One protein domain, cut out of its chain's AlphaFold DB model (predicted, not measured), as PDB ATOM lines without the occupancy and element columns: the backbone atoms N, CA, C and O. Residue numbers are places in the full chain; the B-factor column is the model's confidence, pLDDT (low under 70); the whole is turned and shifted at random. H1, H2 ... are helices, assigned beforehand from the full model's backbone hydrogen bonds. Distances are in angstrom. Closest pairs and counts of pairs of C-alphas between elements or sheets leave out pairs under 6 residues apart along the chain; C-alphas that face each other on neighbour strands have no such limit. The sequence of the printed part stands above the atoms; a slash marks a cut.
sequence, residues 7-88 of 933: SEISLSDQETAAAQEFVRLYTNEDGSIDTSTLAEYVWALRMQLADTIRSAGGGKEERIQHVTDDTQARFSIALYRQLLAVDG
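Overview. This is residues 7 to 88 of the 933 residues of an uncharacterized protein of Candidatus Magasanikbacteria bacterium CG11_big_fil_rev_8_21_14_0_20_43_7 (UniProt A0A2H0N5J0). The long helix H2 runs along one side of an elongated domain, and H4 packs crosswise between it and H1, which lies on the far side of H4. The short helix H3 sits at one end, on residues 52 to 54 of H2, while the H1 to H2 link makes the opposite tip at Asp 30. The printed part has 82 residues, with four named helices in the order H1, H2, H3, H4 and no named strand; the class is all helix. It is only just compact, close to loose, with a radius of gyration of the C-alphas of 13.8 A, and spans 47 by 24 by 17 A, only just elongated.

Along the chain. H2, residues 35 to 55, is the longest helix at 30.1 A, from C-alpha 35 at (-8.677, 40.112, -9.166) to C-alpha 55 at (8.082, 22.154, 8.166). H4, residues 71 to 84, measures 20.0 A and ends at C-alpha 84 at (-5.638, 40.516, 0.752). H1, residues 13 to 25, measures 18.7 A, and H3, residues 60 to 69, 14.5 A.

Arrangement. H2 touches H4, closest at the C-alphas of Val 42 and Tyr 80, 5.7 A, opposite ways at a tilt of 37 degrees, only just steep. H2 touches H3 with residues 52 to 54 alone, closest at the C-alphas of Ile 53 and Arg 63, 6.0 A, at a steep tilt of 65 degrees, opposite ways. H4, the hub, touches H1 at a steep tilt of 52 degrees, the same way; the C-alphas of Ala 19 and Leu 79 come closest, 4.7 A. H3 and H4 only just touch, only at the corner, with 3 pairs of C-alphas within 8 A, the closest those of Val 67 and Ala 73, 5.7 A; they are about perpendicular at 79 degrees. H1 and H3 are apart; H1 and H2 are only just apart, closest 8.0 A. In H1, H2, H3 and H4 every O i to N i+4 pair is within hydrogen-bond range.

Size, cuts and confidence. The C-alphas of Asp 30 and Gly 58, the two farthest apart, are 47.6 A from each other. The printed part has no cut and no long link. Mean pLDDT of the printed part is 79.1; residues 27 to 33 and 57 are under 70.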
ATOM      1  N   SER A   7      -0.426  37.861  11.463       76.38
ATOM      2  CA  SER A   7      -0.407  39.304  11.741       76.38
ATOM      3  C   SER A   7       0.589  39.687  12.847       76.38
ATOM      4  O   SER A   7       1.085  40.811  12.847       76.38
ATOM      5  N   GLU A   8       0.963  38.735  13.712       75.56
ATOM      6  CA  GLU A   8       1.930  38.913  14.810       75.56
ATOM      7  C   GLU A   8       3.383  39.073  14.305       75.56
ATOM      8  O   GLU A   8       4.259  39.503  15.053       75.56
ATOM      9  N   ILE A   9       3.655  38.754  13.032       81.00
ATOM     10  CA  ILE A   9       4.997  38.816  12.434       81.00
ATOM     11  C   ILE A   9       5.294  40.246  11.964       81.00
ATOM     12  O   ILE A   9       4.549  40.821  11.163       81.00
ATOM     13  N   SER A  10       6.391  40.824  12.459       82.00
ATOM     14  CA  SER A  10       6.838  42.163  12.067       82.00
ATOM     15  C   SER A  10       7.472  42.144  10.675       82.00
ATOM     16  O   SER A  10       8.285  41.273  10.370       82.00
ATOM     17  N   LEU A  11       7.102  43.115   9.840       86.00
ATOM     18  CA  LEU A  11       7.613  43.286   8.481       86.00
ATOM     19  C   LEU A  11       8.340  44.626   8.380       86.00
ATOM     20  O   LEU A  11       7.932  45.609   8.994       86.00
ATOM     21  N   SER A  12       9.401  44.671   7.586       86.44
ATOM     22  CA  SER A  12      10.113  45.907   7.274       86.44
ATOM     23  C   SER A  12       9.363  46.759   6.241       86.44
ATOM     24  O   SER A  12       8.588  46.257   5.419       86.44
ATOM     25  N   ASP A  13       9.656  48.062   6.230       85.56
ATOM     26  CA  ASP A  13       9.143  48.991   5.213       85.56
ATOM     27  C   ASP A  13       9.574  48.577   3.797       85.56
ATOM     28  O   ASP A  13       8.815  48.730   2.843       85.56
ATOM     29  N   GLN A  14      10.772  48.000   3.659       86.50
ATOM     30  CA  GLN A  14      11.301  47.529   2.379       86.50
ATOM     31  C   GLN A  14      10.514  46.327   1.835       86.50
ATOM     32  O   GLN A  14      10.171  46.311   0.654       86.50
ATOM     33  N   GLU A  15      10.197  45.341   2.683       85.94
ATOM     34  CA  GLU A  15       9.370  44.183   2.303       85.94
ATOM     35  C   GLU A  15       7.955  44.627   1.912       85.94
ATOM     36  O   GLU A  15       7.403  44.165   0.913       85.94
ATOM     37  N   THR A  16       7.392  45.581   2.657       86.00
ATOM     38  CA  THR A  16       6.061  46.138   2.386       86.00
ATOM     39  C   THR A  16       6.026  46.912   1.067       86.00
ATOM     40  O   THR A  16       5.122  46.701   0.260       86.00
ATOM     41  N   ALA A  17       7.023  47.763   0.806       85.75
ATOM     42  CA  ALA A  17       7.121  48.530  -0.436       85.75
ATOM     43  C   ALA A  17       7.320  47.626  -1.665       85.75
ATOM     44  O   ALA A  17       6.702  47.848  -2.704       85.75
ATOM     45  N   ALA A  18       8.136  46.574  -1.545       84.69
ATOM     46  CA  ALA A  18       8.330  45.602  -2.619       84.69
ATOM     47  C   ALA A  18       7.041  44.810  -2.925       84.69
ATOM     48  O   ALA A  18       6.710  44.596  -4.091       84.69
ATOM     49  N   ALA A  19       6.277  44.431  -1.894       85.56
ATOM     50  CA  ALA A  19       4.970  43.798  -2.060       85.56
ATOM     51  C   ALA A  19       3.939  44.731  -2.725       85.56
ATOM     52  O   ALA A  19       3.171  44.290  -3.577       85.56
ATOM     53  N   GLN A  20       3.940  46.025  -2.387       85.44
ATOM     54  CA  GLN A  20       3.079  47.022  -3.036       85.44
ATOM     55  C   GLN A  20       3.420  47.208  -4.518       85.44
ATOM     56  O   GLN A  20       2.519  47.276  -5.354       85.44
ATOM     57  N   GLU A  21       4.711  47.244  -4.856       84.44
ATOM     58  CA  GLU A  21       5.146  47.338  -6.250       84.44
ATOM     59  C   GLU A  21       4.722  46.105  -7.055       84.44
ATOM     60  O   GLU A  21       4.280  46.246  -8.194       84.44
ATOM     61  N   PHE A  22       4.754  44.910  -6.453       82.81
ATOM     62  CA  PHE A  22       4.218  43.708  -7.091       82.81
ATOM     63  C   PHE A  22       2.732  43.863  -7.434       82.81
ATOM     64  O   PHE A  22       2.361  43.631  -8.579       82.81
ATOM     65  N   VAL A  23       1.885  44.304  -6.496       79.69
ATOM     66  CA  VAL A  23       0.446  44.515  -6.764       79.69
ATOM     67  C   VAL A  23       0.238  45.518  -7.907       79.69
ATOM     68  O   VAL A  23      -0.616  45.312  -8.772       79.69
ATOM     69  N   ARG A  24       1.076  46.560  -7.980       79.19
ATOM     70  CA  ARG A  24       1.036  47.565  -9.051       79.19
ATOM     71  C   ARG A  24       1.326  46.982 -10.437       79.19
ATOM     72  O   ARG A  24       0.732  47.435 -11.412       79.19
ATOM     73  N   LEU A  25       2.181  45.960 -10.548       74.00
ATOM     74  CA  LEU A  25       2.498  45.310 -11.831       74.00
ATOM     75  C   LEU A  25       1.301  44.580 -12.470       74.00
ATOM     76  O   LEU A  25       1.317  44.357 -13.683       74.00
ATOM     77  N   TYR A  26       0.282  44.246 -11.672       71.06
ATOM     78  CA  TYR A  26      -0.960  43.580 -12.095       71.06
ATOM     79  C   TYR A  26      -2.146  44.546 -12.224       71.06
ATOM     80  O   TYR A  26      -3.294  44.121 -12.350       71.06
ATOM     81  N   THR A  27      -1.872  45.852 -12.199       68.00
ATOM     82  CA  THR A  27      -2.841  46.873 -12.599       68.00
ATOM     83  C   THR A  27      -2.752  47.050 -14.115       68.00
ATOM     84  O   THR A  27      -1.678  47.328 -14.655       68.00
ATOM     85  N   ASN A  28      -3.869  46.851 -14.808       65.94
ATOM     86  CA  ASN A  28      -3.996  47.035 -16.249       65.94
ATOM     87  C   ASN A  28      -3.825  48.515 -16.638       65.94
ATOM     88  O   ASN A  28      -3.915  49.415 -15.800       65.94
ATOM     89  N   GLU A  29      -3.601  48.782 -17.927       62.97
ATOM     90  CA  GLU A  29      -3.407  50.148 -18.450       62.97
ATOM     91  C   GLU A  29      -4.617  51.071 -18.216       62.97
ATOM     92  O   GLU A  29      -4.461  52.289 -18.134       62.97
ATOM     93  N   ASP A  30      -5.814  50.499 -18.064       60.69
ATOM     94  CA  ASP A  30      -7.061  51.203 -17.750       60.69
ATOM     95  C   ASP A  30      -7.296  51.407 -16.239       60.69
ATOM     96  O   ASP A  30      -8.312  51.980 -15.839       60.69
ATOM     97  N   GLY A  31      -6.363  50.963 -15.390       61.84
ATOM     98  CA  GLY A  31      -6.462  51.032 -13.933       61.84
ATOM     99  C   GLY A  31      -7.263  49.894 -13.292       61.84
ATOM    100  O   GLY A  31      -7.398  49.880 -12.068       61.84
ATOM    101  N   SER A  32      -7.788  48.942 -14.073       66.19
ATOM    102  CA  SER A  32      -8.442  47.744 -13.534       66.19
ATOM    103  C   SER A  32      -7.415  46.754 -12.974       66.19
ATOM    104  O   SER A  32      -6.274  46.690 -13.427       66.19
ATOM    105  N   ILE A  33      -7.803  45.983 -11.961       68.88
ATOM    106  CA  ILE A  33      -6.951  44.961 -11.343       68.88
ATOM    107  C   ILE A  33      -7.505  43.590 -11.723       68.88
ATOM    108  O   ILE A  33      -8.702  43.346 -11.564       68.88
ATOM    109  N   ASP A  34      -6.643  42.685 -12.187       70.62
ATOM    110  CA  ASP A  34      -7.020  41.287 -12.417       70.62
ATOM    111  C   ASP A  34      -7.170  40.550 -11.075       70.62
ATOM    112  O   ASP A  34      -6.249  39.908 -10.558       70.62
ATOM    113  N   THR A  35      -8.356  40.678 -10.480       73.31
ATOM    114  CA  THR A  35      -8.677  40.112  -9.166       73.31
ATOM    115  C   THR A  35      -8.581  38.591  -9.131       73.31
ATOM    116  O   THR A  35      -8.270  38.044  -8.076       73.31
ATOM    117  N   SER A  36      -8.826  37.902 -10.251       70.25
ATOM    118  CA  SER A  36      -8.738  36.439 -10.333       70.25
ATOM    119  C   SER A  36      -7.286  35.976 -10.289       70.25
ATOM    120  O   SER A  36      -6.944  35.110  -9.485       70.25
ATOM    121  N   THR A  37      -6.412  36.603 -11.082       70.94
ATOM    122  CA  THR A  37      -4.971  36.314 -11.060       70.94
ATOM    123  C   THR A  37      -4.360  36.635  -9.697       70.94
ATOM    124  O   THR A  37      -3.578  35.848  -9.163       70.94
ATOM    125  N   LEU A  38      -4.733  37.760  -9.081       77.00
ATOM    126  CA  LEU A  38      -4.253  38.089  -7.740       77.00
ATOM    127  C   LEU A  38      -4.802  37.137  -6.664       77.00
ATOM    128  O   LEU A  38      -4.061  36.766  -5.756       77.00
ATOM    129  N   ALA A  39      -6.055  36.688  -6.772       75.56
ATOM    130  CA  ALA A  39      -6.620  35.687  -5.871       75.56
ATOM    131  C   ALA A  39      -5.911  34.320  -5.981       75.56
ATOM    132  O   ALA A  39      -5.687  33.685  -4.946       75.56
ATOM    133  N   GLU A  40      -5.471  33.911  -7.177       72.56
ATOM    134  CA  GLU A  40      -4.596  32.736  -7.363       72.56
ATOM    135  C   GLU A  40      -3.258  32.902  -6.626       72.56
ATOM    136  O   GLU A  40      -2.836  32.001  -5.899       72.56
ATOM    137  N   TYR A  41      -2.613  34.076  -6.714       76.50
ATOM    138  CA  TYR A  41      -1.383  34.338  -5.952       76.50
ATOM    139  C   TYR A  41      -1.597  34.224  -4.445       76.50
ATOM    140  O   TYR A  41      -0.772  33.636  -3.747       76.50
ATOM    141  N   VAL A  42      -2.707  34.748  -3.922       79.94
ATOM    142  CA  VAL A  42      -3.022  34.631  -2.492       79.94
ATOM    143  C   VAL A  42      -3.235  33.173  -2.089       79.94
ATOM    144  O   VAL A  42      -2.791  32.772  -1.010       79.94
ATOM    145  N   TRP A  43      -3.888  32.370  -2.934       76.12
ATOM    146  CA  TRP A  43      -4.053  30.940  -2.688       76.12
ATOM    147  C   TRP A  43      -2.697  30.228  -2.643       76.12
ATOM    148  O   TRP A  43      -2.394  29.556  -1.654       76.12
ATOM    149  N   ALA A  44      -1.868  30.415  -3.672       73.81
ATOM    150  CA  ALA A  44      -0.531  29.832  -3.775       73.81
ATOM    151  C   ALA A  44       0.341  30.189  -2.562       73.81
ATOM    152  O   ALA A  44       0.874  29.305  -1.887       73.81
ATOM    153  N   LEU A  45       0.396  31.478  -2.213       77.81
ATOM    154  CA  LEU A  45       1.143  31.973  -1.055       77.81
ATOM    155  C   LEU A  45       0.629  31.373   0.251       77.81
ATOM    156  O   LEU A  45       1.425  31.026   1.117       77.81
ATOM    157  N   ARG A  46      -0.689  31.208   0.409       78.88
ATOM    158  CA  ARG A  46      -1.260  30.581   1.607       78.88
ATOM    159  C   ARG A  46      -0.830  29.126   1.760       78.88
ATOM    160  O   ARG A  46      -0.547  28.721   2.887       78.88
ATOM    161  N   MET A  47      -0.797  28.357   0.672       74.19
ATOM    162  CA  MET A  47      -0.348  26.960   0.699       74.19
ATOM    163  C   MET A  47       1.143  26.875   1.027       74.19
ATOM    164  O   MET A  47       1.515  26.212   1.994       74.19
ATOM    165  N   GLN A  48       1.968  27.656   0.326       75.62
ATOM    166  CA  GLN A  48       3.411  27.726   0.565       75.62
ATOM    167  C   GLN A  48       3.743  28.141   2.007       75.62
ATOM    168  O   GLN A  48       4.589  27.527   2.660       75.62
ATOM    169  N   LEU A  49       3.065  29.164   2.535       78.25
ATOM    170  CA  LEU A  49       3.248  29.620   3.914       78.25
ATOM    171  C   LEU A  49       2.788  28.567   4.924       78.25
ATOM    172  O   LEU A  49       3.455  28.365   5.936       78.25
ATOM    173  N   ALA A  50       1.675  27.873   4.665       77.69
ATOM    174  CA  ALA A  50       1.215  26.792   5.531       77.69
ATOM    175  C   ALA A  50       2.229  25.639   5.592       77.69
ATOM    176  O   ALA A  50       2.467  25.115   6.679       77.69
ATOM    177  N   ASP A  51       2.845  25.276   4.468       73.19
ATOM    178  CA  ASP A  51       3.889  24.248   4.422       73.19
ATOM    179  C   ASP A  51       5.168  24.693   5.119       73.19
ATOM    180  O   ASP A  51       5.655  23.965   5.978       73.19
ATOM    181  N   THR A  52       5.628  25.918   4.861       76.62
ATOM    182  CA  THR A  52       6.804  26.507   5.529       76.62
ATOM    183  C   THR A  52       6.625  26.545   7.054       76.62
ATOM    184  O   THR A  52       7.528  26.207   7.820       76.62
ATOM    185  N   ILE A  53       5.422  26.897   7.529       76.56
ATOM    186  CA  ILE A  53       5.092  26.892   8.963       76.56
ATOM    187  C   ILE A  53       5.049  25.464   9.526       76.56
ATOM    188  O   ILE A  53       5.437  25.242  10.674       76.56
ATOM    189  N   ARG A  54       4.551  24.486   8.756       76.62
ATOM    190  CA  ARG A  54       4.478  23.079   9.181       76.62
ATOM    191  C   ARG A  54       5.857  22.419   9.220       76.62
ATOM    192  O   ARG A  54       6.121  21.664  10.155       76.62
ATOM    193  N   SER A  55       6.731  22.718   8.258       77.12
ATOM    194  CA  SER A  55       8.082  22.154   8.166       77.12
ATOM    195  C   SER A  55       9.006  22.608   9.292       77.12
ATOM    196  O   SER A  55       9.943  21.891   9.629       77.12
ATOM    197  N   ALA A  56       8.722  23.757   9.910       72.88
ATOM    198  CA  ALA A  56       9.473  24.271  11.052       72.88
ATOM    199  C   ALA A  56       9.444  23.337  12.284       72.88
ATOM    200  O   ALA A  56      10.330  23.414  13.131       72.88
ATOM    201  N   GLY A  57       8.446  22.445  12.395       63.09
ATOM    202  CA  GLY A  57       8.239  21.618  13.589       63.09
ATOM    203  C   GLY A  57       7.911  22.456  14.836       63.09
ATOM    204  O   GLY A  57       7.655  23.653  14.746       63.09
ATOM    205  N   GLY A  58       7.857  21.832  16.015       74.94
ATOM    206  CA  GLY A  58       7.833  22.586  17.277       74.94
ATOM    207  C   GLY A  58       6.517  23.279  17.672       74.94
ATOM    208  O   GLY A  58       5.463  23.094  17.042       74.94
ATOM    209  N   GLY A  59       6.582  24.044  18.769       77.75
ATOM    210  CA  GLY A  59       5.479  24.830  19.353       77.75
ATOM    211  C   GLY A  59       5.210  26.167  18.637       77.75
ATOM    212  O   GLY A  59       5.942  26.549  17.729       77.75
ATOM    213  N   LYS A  60       4.158  26.910  19.039       80.06
ATOM    214  CA  LYS A  60       3.757  28.192  18.395       80.06
ATOM    215  C   LYS A  60       4.934  29.178  18.280       80.06
ATOM    216  O   LYS A  60       5.122  29.771  17.223       80.06
ATOM    217  N   GLU A  61       5.716  29.330  19.347       79.44
ATOM    218  CA  GLU A  61       6.839  30.277  19.427       79.44
ATOM    219  C   GLU A  61       7.998  29.902  18.493       79.44
ATOM    220  O   GLU A  61       8.524  30.765  17.795       79.44
ATOM    221  N   GLU A  62       8.340  28.614  18.401       79.75
ATOM    222  CA  GLU A  62       9.408  28.116  17.520       79.75
ATOM    223  C   GLU A  62       9.056  28.320  16.044       79.75
ATOM    224  O   GLU A  62       9.894  28.753  15.253       79.75
ATOM    225  N   ARG A  63       7.790  28.093  15.676       80.31
ATOM    226  CA  ARG A  63       7.317  28.337  14.309       80.31
ATOM    227  C   ARG A  63       7.281  29.825  13.959       80.31
ATOM    228  O   ARG A  63       7.618  30.182  12.834       80.31
ATOM    229  N   ILE A  64       6.892  30.697  14.897       80.50
ATOM    230  CA  ILE A  64       6.944  32.156  14.692       80.50
ATOM    231  C   ILE A  64       8.390  32.605  14.483       80.50
ATOM    232  O   ILE A  64       8.657  33.369  13.554       80.50
ATOM    233  N   GLN A  65       9.318  32.113  15.305       81.50
ATOM    234  CA  GLN A  65      10.732  32.448  15.184       81.50
ATOM    235  C   GLN A  65      11.301  31.979  13.840       81.50
ATOM    236  O   GLN A  65      11.913  32.774  13.135       81.50
ATOM    237  N   HIS A  66      11.003  30.743  13.427       82.44
ATOM    238  CA  HIS A  66      11.437  30.195  12.140       82.44
ATOM    239  C   HIS A  66      11.004  31.063  10.950       82.44
ATOM    240  O   HIS A  66      11.812  31.398  10.089       82.44
ATOM    241  N   VAL A  67       9.738  31.482  10.929       81.81
ATOM    242  CA  VAL A  67       9.204  32.346   9.868       81.81
ATOM    243  C   VAL A  67       9.759  33.770   9.953       81.81
ATOM    244  O   VAL A  67       9.907  34.429   8.929       81.81
ATOM    245  N   THR A  68      10.070  34.257  11.155       83.69
ATOM    246  CA  THR A  68      10.672  35.585  11.354       83.69
ATOM    247  C   THR A  68      12.124  35.622  10.871       83.69
ATOM    248  O   THR A  68      12.555  36.623  10.300       83.69
ATOM    249  N   ASP A  69      12.864  34.528  11.048       84.88
ATOM    250  CA  ASP A  69      14.255  34.408  10.602       84.88
ATOM    251  C   ASP A  69      14.366  34.159   9.087       84.88
ATOM    252  O   ASP A  69      15.358  34.537   8.456       84.88
ATOM    253  N   ASP A  70      13.326  33.590   8.471       85.94
ATOM    254  CA  ASP A  70      13.257  33.363   7.031       85.94
ATOM    255  C   ASP A  70      12.817  34.631   6.271       85.94
ATOM    256  O   ASP A  70      11.666  35.072   6.291       85.94
ATOM    257  N   THR A  71      13.761  35.222   5.537       85.12
ATOM    258  CA  THR A  71      13.522  36.431   4.730       85.12
ATOM    259  C   THR A  71      12.554  36.181   3.568       85.12
ATOM    260  O   THR A  71      11.772  37.065   3.220       85.12
ATOM    261  N   GLN A  72      12.559  34.980   2.986       85.31
ATOM    262  CA  GLN A  72      11.629  34.616   1.921       85.31
ATOM    263  C   GLN A  72      10.215  34.447   2.484       85.31
ATOM    264  O   GLN A  72       9.262  34.963   1.901       85.31
ATOM    265  N   ALA A  73      10.075  33.808   3.647       84.44
ATOM    266  CA  ALA A  73       8.780  33.668   4.310       84.44
ATOM    267  C   ALA A  73       8.198  35.029   4.736       84.44
ATOM    268  O   ALA A  73       7.007  35.278   4.526       84.44
ATOM    269  N   ARG A  74       9.028  35.950   5.250       87.38
ATOM    270  CA  ARG A  74       8.610  37.329   5.564       87.38
ATOM    271  C   ARG A  74       8.133  38.091   4.332       87.38
ATOM    272  O   ARG A  74       7.068  38.709   4.386       87.38
ATOM    273  N   PHE A  75       8.852  38.006   3.214       87.19
ATOM    274  CA  PHE A  75       8.401  38.615   1.961       87.19
ATOM    275  C   PHE A  75       7.078  38.005   1.471       87.19
ATOM    276  O   PHE A  75       6.161  38.745   1.119       87.19
ATOM    277  N   SER A  76       6.927  36.679   1.530       86.62
ATOM    278  CA  SER A  76       5.670  35.999   1.191       86.62
ATOM    279  C   SER A  76       4.504  36.444   2.080       86.62
ATOM    280  O   SER A  76       3.393  36.613   1.582       86.62
ATOM    281  N   ILE A  77       4.735  36.705   3.373       86.88
ATOM    282  CA  ILE A  77       3.721  37.276   4.277       86.88
ATOM    283  C   ILE A  77       3.394  38.721   3.902       86.88
ATOM    284  O   ILE A  77       2.217  39.084   3.880       86.88
ATOM    285  N   ALA A  78       4.402  39.547   3.605       87.25
ATOM    286  CA  ALA A  78       4.194  40.922   3.160       87.25
ATOM    287  C   ALA A  78       3.326  40.962   1.899       87.25
ATOM    288  O   ALA A  78       2.326  41.682   1.855       87.25
ATOM    289  N   LEU A  79       3.652  40.117   0.922       87.38
ATOM    290  CA  LEU A  79       2.899  39.975  -0.315       87.38
ATOM    291  C   LEU A  79       1.476  39.463  -0.067       87.38
ATOM    292  O   LEU A  79       0.517  40.062  -0.550       87.38
ATOM    293  N   TYR A  80       1.320  38.423   0.754       87.50
ATOM    294  CA  TYR A  80       0.017  37.881   1.136       87.50
ATOM    295  C   TYR A  80      -0.893  38.943   1.777       87.50
ATOM    296  O   TYR A  80      -2.067  39.051   1.419       87.50
ATOM    297  N   ARG A  81      -0.354  39.769   2.686       87.31
ATOM    298  CA  ARG A  81      -1.101  40.859   3.334       87.31
ATOM    299  C   ARG A  81      -1.509  41.949   2.344       87.31
ATOM    300  O   ARG A  81      -2.650  42.396   2.401       87.31
ATOM    301  N   GLN A  82      -0.606  42.373   1.457       88.50
ATOM    302  CA  GLN A  82      -0.916  43.407   0.462       88.50
ATOM    303  C   GLN A  82      -1.978  42.936  -0.534       88.50
ATOM    304  O   GLN A  82      -2.894  43.686  -0.846       88.50
ATOM    305  N   LEU A  83      -1.904  41.681  -0.979       86.00
ATOM    306  CA  LEU A  83      -2.895  41.120  -1.892       86.00
ATOM    307  C   LEU A  83      -4.279  40.981  -1.239       86.00
ATOM    308  O   LEU A  83      -5.281  41.295  -1.869       86.00
ATOM    309  N   LEU A  84      -4.358  40.569   0.030       83.75
ATOM    310  CA  LEU A  84      -5.638  40.516   0.752       83.75
ATOM    311  C   LEU A  84      -6.269  41.894   0.994       83.75
ATOM    312  O   LEU A  84      -7.479  41.966   1.191       83.75
ATOM    313  N   ALA A  85      -5.468  42.961   0.999       85.06
ATOM    314  CA  ALA A  85      -5.952  44.329   1.163       85.06
ATOM    315  C   ALA A  85      -6.589  44.907  -0.115       85.06
ATOM    316  O   ALA A  85      -7.176  45.984  -0.059       85.06
ATOM    317  N   VAL A  86      -6.479  44.216  -1.256       83.88
ATOM    318  CA  VAL A  86      -7.145  44.608  -2.504       83.88
ATOM    319  C   VAL A  86      -8.629  44.239  -2.433       83.88
ATOM    320  O   VAL A  86      -8.988  43.088  -2.167       83.88
ATOM    321  N   ASP A  87      -9.495  45.217  -2.708       80.81
ATOM    322  CA  ASP A  87     -10.949  45.050  -2.662       80.81
ATOM    323  C   ASP A  87     -11.427  43.871  -3.530       80.81
ATOM    324  O   ASP A  87     -11.032  43.702  -4.683       80.81
ATOM    325  N   GLY A  88     -12.302  43.037  -2.963       76.56
ATOM    326  CA  GLY A  88     -12.915  41.893  -3.648       76.56
ATOM    327  C   GLY A  88     -12.123  40.581  -3.583       76.56
ATOM    328  O   GLY A  88     -12.746  39.518  -3.601       76.56
TER     329      GLY A  88